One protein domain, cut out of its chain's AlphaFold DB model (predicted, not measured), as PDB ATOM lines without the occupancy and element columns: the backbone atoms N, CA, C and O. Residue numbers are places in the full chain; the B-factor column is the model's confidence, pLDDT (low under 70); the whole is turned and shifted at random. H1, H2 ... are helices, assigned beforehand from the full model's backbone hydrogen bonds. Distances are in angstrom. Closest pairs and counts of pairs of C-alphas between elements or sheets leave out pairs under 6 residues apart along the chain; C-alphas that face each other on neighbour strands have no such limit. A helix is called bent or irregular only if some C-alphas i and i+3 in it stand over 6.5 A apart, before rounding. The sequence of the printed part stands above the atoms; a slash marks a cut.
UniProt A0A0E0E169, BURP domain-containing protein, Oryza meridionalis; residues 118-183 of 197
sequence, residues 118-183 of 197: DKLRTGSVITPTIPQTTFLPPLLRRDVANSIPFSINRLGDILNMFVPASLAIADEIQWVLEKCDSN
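What this domain is: This is residues 118 to 183 of the 197 residues of the protein "BURP domain-containing protein" of Oryza meridionalis (UniProt A0A0E0E169). A small helical hairpin, H3 and H2 folded back on each other, makes the body, and a long bare arm, residues 118 to 141, sticks far out from it. H1 sits at the root of this arm, joined to H2 by a tight link but clear of both helices of the hairpin; the arm turns a corner near residues 134 to 136, and its far part lies well away from the body with empty space between. The printed part has 66 residues with three named helices, in the order H1, H2, H3, and no named strand; the class is all helix, though under half of the residues, 32 of 66, are in named elements. It is only just extended, close to loose, with a radius of gyration of the C-alphas of 16.3 A, and it spans 42 by 34 by 22 A.

How they stand to each other: H3, residues 167 to 182, is the longest helix. H2, residues 152 to 161, touches H3, and the closest C-alphas of the two are those of Ile 152 and Leu 177, 5.2 A apart. Their centres are 10.3 A apart. They run opposite ways at a steep tilt of 35.2 degrees, only just past shallow, and form a helical hairpin. H1, residues 142 to 147, is apart from H2 and from H3. Every O i to N i+4 pair is within hydrogen-bond range in H1 and H3; in H2 it is 3 of 6, beside 5 of 7 O i to N i+3 pairs. H2 is irregular: C-alphas 153 and 156 are 8.1 A apart.

Where its parts are: H3 runs 22.3 A from C-alpha 167 at (26.575, 45.730, 14.015) to C-alpha 182 at (45.779, 41.171, 3.546). H2, from Ile 152 to Met 161, measures 14.4 A from first to last C-alpha. H1 begins with C-alpha 142 at (39.671, 54.261, -13.453) and ends 8.7 A away at C-alpha 147. Residues 118 to 141 hold no named element, and their C-alphas lie 14 to 27 A from the mean of the C-alphas; C-alpha 118 is at (5.297, 37.681, -12.407).

The domain as a whole: The two C-alphas farthest apart are those of Asp 118 and Ser 182, 43.7 A. Residues 118 to 147, of which 142 to 147 belong to H1, stand free. Without them the body has 36 residues, spans 29 by 20 by 10 A and has a radius of gyration of 9.3 A. The links H1 to H2 and H2 to H3 are tight, and the printed part has no cut. The mean pLDDT of the printed part is 73.0; residues 118 to 140 and residue 183 are under 70.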
ATOM      1  N   ASP A 118       6.070  38.873 -12.780       52.59
ATOM      2  CA  ASP A 118       5.297  37.681 -12.407       52.59
ATOM      3  C   ASP A 118       5.965  36.787 -11.342       52.59
ATOM      4  O   ASP A 118       5.318  35.908 -10.764       52.59
ATOM      5  N   LYS A 119       7.263  36.983 -11.073       48.75
ATOM      6  CA  LYS A 119       8.034  36.219 -10.075       48.75
ATOM      7  C   LYS A 119       8.411  37.027  -8.832       48.75
ATOM      8  O   LYS A 119       9.042  36.479  -7.929       48.75
ATOM      9  N   LEU A 120       8.013  38.296  -8.748       57.41
ATOM     10  CA  LEU A 120       8.368  39.199  -7.649       57.41
ATOM     11  C   LEU A 120       7.285  39.210  -6.560       57.41
ATOM     12  O   LEU A 120       6.650  40.229  -6.305       57.41
ATOM     13  N   ARG A 121       7.048  38.074  -5.897       65.38
ATOM     14  CA  ARG A 121       6.185  38.050  -4.702       65.38
ATOM     15  C   ARG A 121       7.015  38.327  -3.455       65.38
ATOM     16  O   ARG A 121       8.098  37.761  -3.307       65.38
ATOM     17  N   THR A 122       6.484  39.132  -2.538       53.25
ATOM     18  CA  THR A 122       7.094  39.400  -1.226       53.25
ATOM     19  C   THR A 122       7.509  38.086  -0.549       53.25
ATOM     20  O   THR A 122       6.678  37.200  -0.364       53.25
ATOM     21  N   GLY A 123       8.799  37.942  -0.223       57.09
ATOM     22  CA  GLY A 123       9.377  36.729   0.379       57.09
ATOM     23  C   GLY A 123       9.957  35.697  -0.602       57.09
ATOM     24  O   GLY A 123      10.508  34.693  -0.160       57.09
ATOM     25  N   SER A 124       9.875  35.926  -1.916       52.00
ATOM     26  CA  SER A 124      10.453  35.016  -2.917       52.00
ATOM     27  C   SER A 124      11.943  35.276  -3.137       52.00
ATOM     28  O   SER A 124      12.370  36.418  -3.291       52.00
ATOM     29  N   VAL A 125      12.731  34.201  -3.213       55.25
ATOM     30  CA  VAL A 125      14.141  34.253  -3.621       55.25
ATOM     31  C   VAL A 125      14.209  34.165  -5.142       55.25
ATOM     32  O   VAL A 125      13.747  33.191  -5.735       55.25
ATOM     33  N   ILE A 126      14.793  35.177  -5.778       56.53
ATOM     34  CA  ILE A 126      14.988  35.204  -7.230       56.53
ATOM     35  C   ILE A 126      16.435  34.842  -7.525       56.53
ATOM     36  O   ILE A 126      17.358  35.435  -6.972       56.53
ATOM     37  N   THR A 127      16.635  33.896  -8.437       55.88
ATOM     38  CA  THR A 127      17.950  33.638  -9.023       55.88
ATOM     39  C   THR A 127      18.093  34.501 -10.277       55.88
ATOM     40  O   THR A 127      17.418  34.219 -11.273       55.88
ATOM     41  N   PRO A 128      18.923  35.559 -10.265       52.72
ATOM     42  CA  PRO A 128      19.115  36.378 -11.451       52.72
ATOM     43  C   PRO A 128      19.794  35.539 -12.536       52.72
ATOM     44  O   PRO A 128      20.795  34.865 -12.288       52.72
ATOM     45  N   THR A 129      19.253  35.574 -13.752       47.47
ATOM     46  CA  THR A 129      19.939  34.997 -14.912       47.47
ATOM     47  C   THR A 129      20.843  36.071 -15.493       47.47
ATOM     48  O   THR A 129      20.354  37.037 -16.073       47.47
ATOM     49  N   ILE A 130      22.157  35.922 -15.310       58.34
ATOM     50  CA  ILE A 130      23.153  36.829 -15.887       58.34
ATOM     51  C   ILE A 130      23.525  36.278 -17.270       58.34
ATOM     52  O   ILE A 130      24.165  35.222 -17.342       58.34
ATOM     53  N   PRO A 131      23.118  36.928 -18.375       51.84
ATOM     54  CA  PRO A 131      23.496  36.478 -19.707       51.84
ATOM     55  C   PRO A 131      25.018  36.546 -19.874       51.84
ATOM     56  O   PRO A 131      25.668  37.484 -19.415       51.84
ATOM     57  N   GLN A 132      25.596  35.545 -20.539       50.81
ATOM     58  CA  GLN A 132      27.031  35.527 -20.812       50.81
ATOM     59  C   GLN A 132      27.399  36.705 -21.720       50.81
ATOM     60  O   GLN A 132      26.989  36.765 -22.879       50.81
ATOM     61  N   THR A 133      28.177  37.653 -21.197       47.31
ATOM     62  CA  THR A 133      28.670  38.792 -21.971       47.31
ATOM     63  C   THR A 133      29.944  38.396 -22.714       47.31
ATOM     64  O   THR A 133      30.933  37.999 -22.102       47.31
ATOM     65  N   THR A 134      29.956  38.533 -24.038       49.44
ATOM     66  CA  THR A 134      31.167  38.355 -24.865       49.44
ATOM     67  C   THR A 134      32.101  39.567 -24.836       49.44
ATOM     68  O   THR A 134      33.221  39.500 -25.336       49.44
ATOM     69  N   PHE A 135      31.662  40.670 -24.228       53.28
ATOM     70  CA  PHE A 135      32.428  41.898 -24.055       53.28
ATOM     71  C   PHE A 135      32.709  42.125 -22.575       53.28
ATOM     72  O   PHE A 135      31.897  41.757 -21.724       53.28
ATOM     73  N   LEU A 136      33.868  42.720 -22.276       55.81
ATOM     74  CA  LEU A 136      34.190  43.150 -20.920       55.81
ATOM     75  C   LEU A 136      33.037  44.034 -20.424       55.81
ATOM     76  O   LEU A 136      32.615  44.921 -21.176       55.81
ATOM     77  N   PRO A 137      32.511  43.795 -19.207       54.34
ATOM     78  CA  PRO A 137      31.496  44.675 -18.647       54.34
ATOM     79  C   PRO A 137      32.032  46.109 -18.713       54.34
ATOM     80  O   PRO A 137      33.251  46.286 -18.617       54.34
ATOM     81  N   PRO A 138      31.181  47.128 -18.913       57.91
ATOM     82  CA  PRO A 138      31.631  48.509 -18.872       57.91
ATOM     83  C   PRO A 138      32.237  48.760 -17.493       57.91
ATOM     84  O   PRO A 138      31.542  48.952 -16.499       57.91
ATOM     85  N   LEU A 139      33.563  48.666 -17.437       66.31
ATOM     86  CA  LEU A 139      34.320  48.943 -16.242       66.31
ATOM     87  C   LEU A 139      34.178  50.435 -16.009       66.31
ATOM     88  O   LEU A 139      34.326  51.240 -16.936       66.31
ATOM     89  N   LEU A 140      33.893  50.796 -14.764       69.31
ATOM     90  CA  LEU A 140      33.968  52.183 -14.354       69.31
ATOM     91  C   LEU A 140      35.316  52.744 -14.801       69.31
ATOM     92  O   LEU A 140      36.353  52.077 -14.681       69.31
ATOM     93  N   ARG A 141      35.298  53.971 -15.330       76.81
ATOM     94  CA  ARG A 141      36.544  54.672 -15.626       76.81
ATOM     95  C   ARG A 141      37.426  54.648 -14.378       76.81
ATOM     96  O   ARG A 141      36.916  54.716 -13.261       76.81
ATOM     97  N   ARG A 142      38.741  54.526 -14.561       72.62
ATOM     98  CA  ARG A 142      39.671  54.261 -13.453       72.62
ATOM     99  C   ARG A 142      39.573  55.303 -12.337       72.62
ATOM    100  O   ARG A 142      39.643  54.943 -11.173       72.62
ATOM    101  N   ASP A 143      39.359  56.563 -12.697       78.75
ATOM    102  CA  ASP A 143      39.121  57.668 -11.768       78.75
ATOM    103  C   ASP A 143      37.856  57.467 -10.925       78.75
ATOM    104  O   ASP A 143      37.897  57.640  -9.710       78.75
ATOM    105  N   VAL A 144      36.765  57.011 -11.545       78.94
ATOM    106  CA  VAL A 144      35.514  56.684 -10.848       78.94
ATOM    107  C   VAL A 144      35.695  55.443  -9.971       78.94
ATOM    108  O   VAL A 144      35.320  55.464  -8.805       78.94
ATOM    109  N   ALA A 145      36.329  54.385 -10.481       76.12
ATOM    110  CA  ALA A 145      36.592  53.168  -9.710       76.12
ATOM    111  C   ALA A 145      37.449  53.448  -8.461       76.12
ATOM    112  O   ALA A 145      37.158  52.925  -7.391       76.12
ATOM    113  N   ASN A 146      38.462  54.313  -8.580       75.06
ATOM    114  CA  ASN A 146      39.324  54.710  -7.463       75.06
ATOM    115  C   ASN A 146      38.601  55.568  -6.409       75.06
ATOM    116  O   ASN A 146      39.093  55.690  -5.290       75.06
ATOM    117  N   SER A 147      37.464  56.182  -6.755       79.50
ATOM    118  CA  SER A 147      36.641  56.933  -5.801       79.50
ATOM    119  C   SER A 147      35.755  56.037  -4.930       79.50
ATOM    120  O   SER A 147      35.253  56.499  -3.908       79.50
ATOM    121  N   ILE A 148      35.585  54.761  -5.298       79.44
ATOM    122  CA  ILE A 148      34.800  53.813  -4.509       79.44
ATOM    123  C   ILE A 148      35.702  53.228  -3.414       79.44
ATOM    124  O   ILE A 148      36.737  52.630  -3.725       79.44
ATOM    125  N   PRO A 149      35.347  53.393  -2.130       75.25
ATOM    126  CA  PRO A 149      36.165  52.904  -1.035       75.25
ATOM    127  C   PRO A 149      36.072  51.373  -0.956       75.25
ATOM    128  O   PRO A 149      35.085  50.827  -0.486       75.25
ATOM    129  N   PHE A 150      37.114  50.676  -1.408       74.00
ATOM    130  CA  PHE A 150      37.244  49.215  -1.307       74.00
ATOM    131  C   PHE A 150      38.460  48.804  -0.462       74.00
ATOM    132  O   PHE A 150      39.163  47.864  -0.807       74.00
ATOM    133  N   SER A 151      38.751  49.537   0.615       81.88
ATOM    134  CA  SER A 151      39.855  49.222   1.532       81.88
ATOM    135  C   SER A 151      39.407  49.352   2.977       81.88
ATOM    136  O   SER A 151      38.586  50.216   3.303       81.88
ATOM    137  N   ILE A 152      40.013  48.549   3.851       87.44
ATOM    138  CA  ILE A 152      39.790  48.594   5.296       87.44
ATOM    139  C   ILE A 152      40.054  49.986   5.887       87.44
ATOM    140  O   ILE A 152      39.345  50.434   6.784       87.44
ATOM    141  N   ASN A 153      40.990  50.743   5.303       87.25
ATOM    142  CA  ASN A 153      41.311  52.113   5.719       87.25
ATOM    143  C   ASN A 153      40.156  53.105   5.495       87.25
ATOM    144  O   ASN A 153      40.199  54.232   5.982       87.25
ATOM    145  N   ARG A 154      39.139  52.710   4.721       89.94
ATOM    146  CA  ARG A 154      37.954  53.507   4.392       89.94
ATOM    147  C   ARG A 154      36.673  52.892   4.967       89.94
ATOM    148  O   ARG A 154      35.589  53.269   4.533       89.94
ATOM    149  N   LEU A 155      36.774  51.986   5.948       88.62
ATOM    150  CA  LEU A 155      35.629  51.289   6.552       88.62
ATOM    151  C   LEU A 155      34.511  52.252   6.983       88.62
ATOM    152  O   LEU A 155      33.350  52.004   6.681       88.62
ATOM    153  N   GLY A 156      34.849  53.384   7.607       88.81
ATOM    154  CA  GLY A 156      33.854  54.389   8.005       88.81
ATOM    155  C   GLY A 156      33.056  54.965   6.826       88.81
ATOM    156  O   GLY A 156      31.834  55.060   6.902       88.81
ATOM    157  N   ASP A 157      33.723  55.278   5.712       89.25
ATOM    158  CA  ASP A 157      33.058  55.773   4.499       89.25
ATOM    159  C   ASP A 157      32.159  54.702   3.872       89.25
ATOM    160  O   ASP A 157      31.091  55.021   3.356       89.25
ATOM    161  N   ILE A 158      32.577  53.435   3.938       87.62
ATOM    162  CA  ILE A 158      31.810  52.290   3.434       87.62
ATOM    163  C   ILE A 158      30.551  52.100   4.275       87.62
ATOM    164  O   ILE A 158      29.457  52.044   3.723       87.62
ATOM    165  N   LEU A 159      30.676  52.061   5.604       87.56
ATOM    166  CA  LEU A 159      29.535  51.889   6.506       87.56
ATOM    167  C   LEU A 159      28.507  53.015   6.347       87.56
ATOM    168  O   LEU A 159      27.308  52.743   6.374       87.56
ATOM    169  N   ASN A 160      28.962  54.244   6.085       87.38
ATOM    170  CA  ASN A 160      28.094  55.391   5.814       87.38
ATOM    171  C   ASN A 160      27.213  55.223   4.561       87.38
ATOM    172  O   ASN A 160      26.136  55.814   4.501       87.38
ATOM    173  N   MET A 161      27.617  54.404   3.581       84.69
ATOM    174  CA  MET A 161      26.795  54.118   2.393       84.69
ATOM    175  C   MET A 161      25.626  53.168   2.682       84.69
ATOM    176  O   MET A 161      24.668  53.137   1.914       84.69
ATOM    177  N   PHE A 162      25.686  52.406   3.777       79.88
ATOM    178  CA  PHE A 162      24.704  51.373   4.120       79.88
ATOM    179  C   PHE A 162      23.871  51.727   5.360       79.88
ATOM    180  O   PHE A 162      23.265  50.846   5.965       79.88
ATOM    181  N   VAL A 163      23.839  53.002   5.767       80.69
ATOM    182  CA  VAL A 163      23.170  53.420   7.009       80.69
ATOM    183  C   VAL A 163      21.642  53.310   6.894       80.69
ATOM    184  O   VAL A 163      21.069  53.849   5.944       80.69
ATOM    185  N   PRO A 164      20.970  52.690   7.888       76.94
ATOM    186  CA  PRO A 164      21.548  52.105   9.105       76.94
ATOM    187  C   PRO A 164      22.155  50.717   8.854       76.94
ATOM    188  O   PRO A 164      21.433  49.761   8.575       76.94
ATOM    189  N   ALA A 165      23.473  50.589   9.029       75.44
ATOM    190  CA  ALA A 165      24.145  49.298   9.034       75.44
ATOM    191  C   ALA A 165      24.020  48.696  10.441       75.44
ATOM    192  O   ALA A 165      24.299  49.368  11.436       75.44
ATOM    193  N   SER A 166      23.576  47.444  10.541       85.06
ATOM    194  CA  SER A 166      23.586  46.731  11.820       85.06
ATOM    195  C   SER A 166      25.023  46.383  12.221       85.06
ATOM    196  O   SER A 166      25.902  46.286  11.366       85.06
ATOM    197  N   LEU A 167      25.260  46.148  13.515       86.06
ATOM    198  CA  LEU A 167      26.575  45.730  14.015       86.06
ATOM    199  C   LEU A 167      27.081  44.466  13.297       86.06
ATOM    200  O   LEU A 167      28.221  44.426  12.860       86.06
ATOM    201  N   ALA A 168      26.196  43.487  13.074       88.25
ATOM    202  CA  ALA A 168      26.532  42.261  12.351       88.25
ATOM    203  C   ALA A 168      26.971  42.527  10.900       88.25
ATOM    204  O   ALA A 168      27.919  41.917  10.418       88.25
ATOM    205  N   ILE A 169      26.310  43.464  10.209       86.38
ATOM    206  CA  ILE A 169      26.691  43.862   8.848       86.38
ATOM    207  C   ILE A 169      28.045  44.581   8.866       86.38
ATOM    208  O   ILE A 169      28.877  44.344   7.994       86.38
ATOM    209  N   ALA A 170      28.282  45.441   9.859       88.56
ATOM    210  CA  ALA A 170      29.545  46.153   9.992       88.56
ATOM    211  C   ALA A 170      30.727  45.202  10.243       88.56
ATOM    212  O   ALA A 170      31.760  45.345   9.589       88.56
ATOM    213  N   ASP A 171      30.544  44.202  11.110       89.94
ATOM    214  CA  ASP A 171      31.554  43.184  11.415       89.94
ATOM    215  C   ASP A 171      31.878  42.321  10.186       89.94
ATOM    216  O   ASP A 171      33.047  42.048   9.901       89.94
ATOM    217  N   GLU A 172      30.864  41.926   9.406       89.06
ATOM    218  CA  GLU A 172      31.095  41.182   8.165       89.06
ATOM    219  C   GLU A 172      31.832  42.018   7.116       89.06
ATOM    220  O   GLU A 172      32.786  41.533   6.503       89.06
ATOM    221  N   ILE A 173      31.443  43.284   6.927       87.94
ATOM    222  CA  ILE A 173      32.130  44.196   6.002       87.94
ATOM    223  C   ILE A 173      33.593  44.364   6.420       87.94
ATOM    224  O   ILE A 173      34.484  44.265   5.575       87.94
ATOM    225  N   GLN A 174      33.848  44.577   7.713       89.12
ATOM    226  CA  GLN A 174      35.201  44.688   8.243       89.12
ATOM    227  C   GLN A 174      36.021  43.430   7.930       89.12
ATOM    228  O   GLN A 174      37.101  43.528   7.343       89.12
ATOM    229  N   TRP A 175      35.489  42.250   8.254       87.12
ATOM    230  CA  TRP A 175      36.170  40.976   8.038       87.12
ATOM    231  C   TRP A 175      36.499  40.720   6.560       87.12
ATOM    232  O   TRP A 175      37.607  40.287   6.231       87.12
ATOM    233  N   VAL A 176      35.558  41.003   5.651       86.44
ATOM    234  CA  VAL A 176      35.775  40.839   4.204       86.44
ATOM    235  C   VAL A 176      36.880  41.775   3.716       86.44
ATOM    236  O   VAL A 176      37.779  41.335   2.998       86.44
ATOM    237  N   LEU A 177      36.842  43.049   4.114       86.44
ATOM    238  CA  LEU A 177      37.832  44.042   3.694       86.44
ATOM    239  C   LEU A 177      39.233  43.706   4.210       86.44
ATOM    240  O   LEU A 177      40.188  43.751   3.436       86.44
ATOM    241  N   GLU A 178      39.361  43.299   5.476       85.38
ATOM    242  CA  GLU A 178      40.636  42.850   6.046       85.38
ATOM    243  C   GLU A 178      41.211  41.667   5.266       85.38
ATOM    244  O   GLU A 178      42.409  41.625   4.979       85.38
ATOM    245  N   LYS A 179      40.365  40.714   4.872       81.44
ATOM    246  CA  LYS A 179      40.789  39.525   4.130       81.44
ATOM    247  C   LYS A 179      41.232  39.845   2.700       81.44
ATOM    248  O   LYS A 179      42.213  39.268   2.230       81.44
ATOM    249  N   CYS A 180      40.548  40.777   2.038       75.50
ATOM    250  CA  CYS A 180      40.894  41.249   0.697       75.50
ATOM    251  C   CYS A 180      42.185  42.085   0.681       75.50
ATOM    252  O   CYS A 180      43.014  41.891  -0.208       75.50
ATOM    253  N   ASP A 181      42.391  42.960   1.673       78.12
ATOM    254  CA  ASP A 181      43.591  43.806   1.763       78.12
ATOM    255  C   ASP A 181      44.833  43.007   2.198       78.12
ATOM    256  O   ASP A 181      45.947  43.289   1.752       78.12
ATOM    257  N   SER A 182      44.663  41.979   3.037       73.81
ATOM    258  CA  SER A 182      45.779  41.171   3.546       73.81
ATOM    259  C   SER A 182      46.232  40.045   2.608       73.81
ATOM    260  O   SER A 182      47.400  39.665   2.663       73.81
ATOM    261  N   ASN A 183      45.365  39.506   1.738       64.81
ATOM    262  CA  ASN A 183      45.733  38.429   0.810       64.81
ATOM    263  C   ASN A 183      45.030  38.540  -0.559       64.81
ATOM    264  O   ASN A 183      44.044  37.841  -0.802       64.81
TER     265      ASN A 183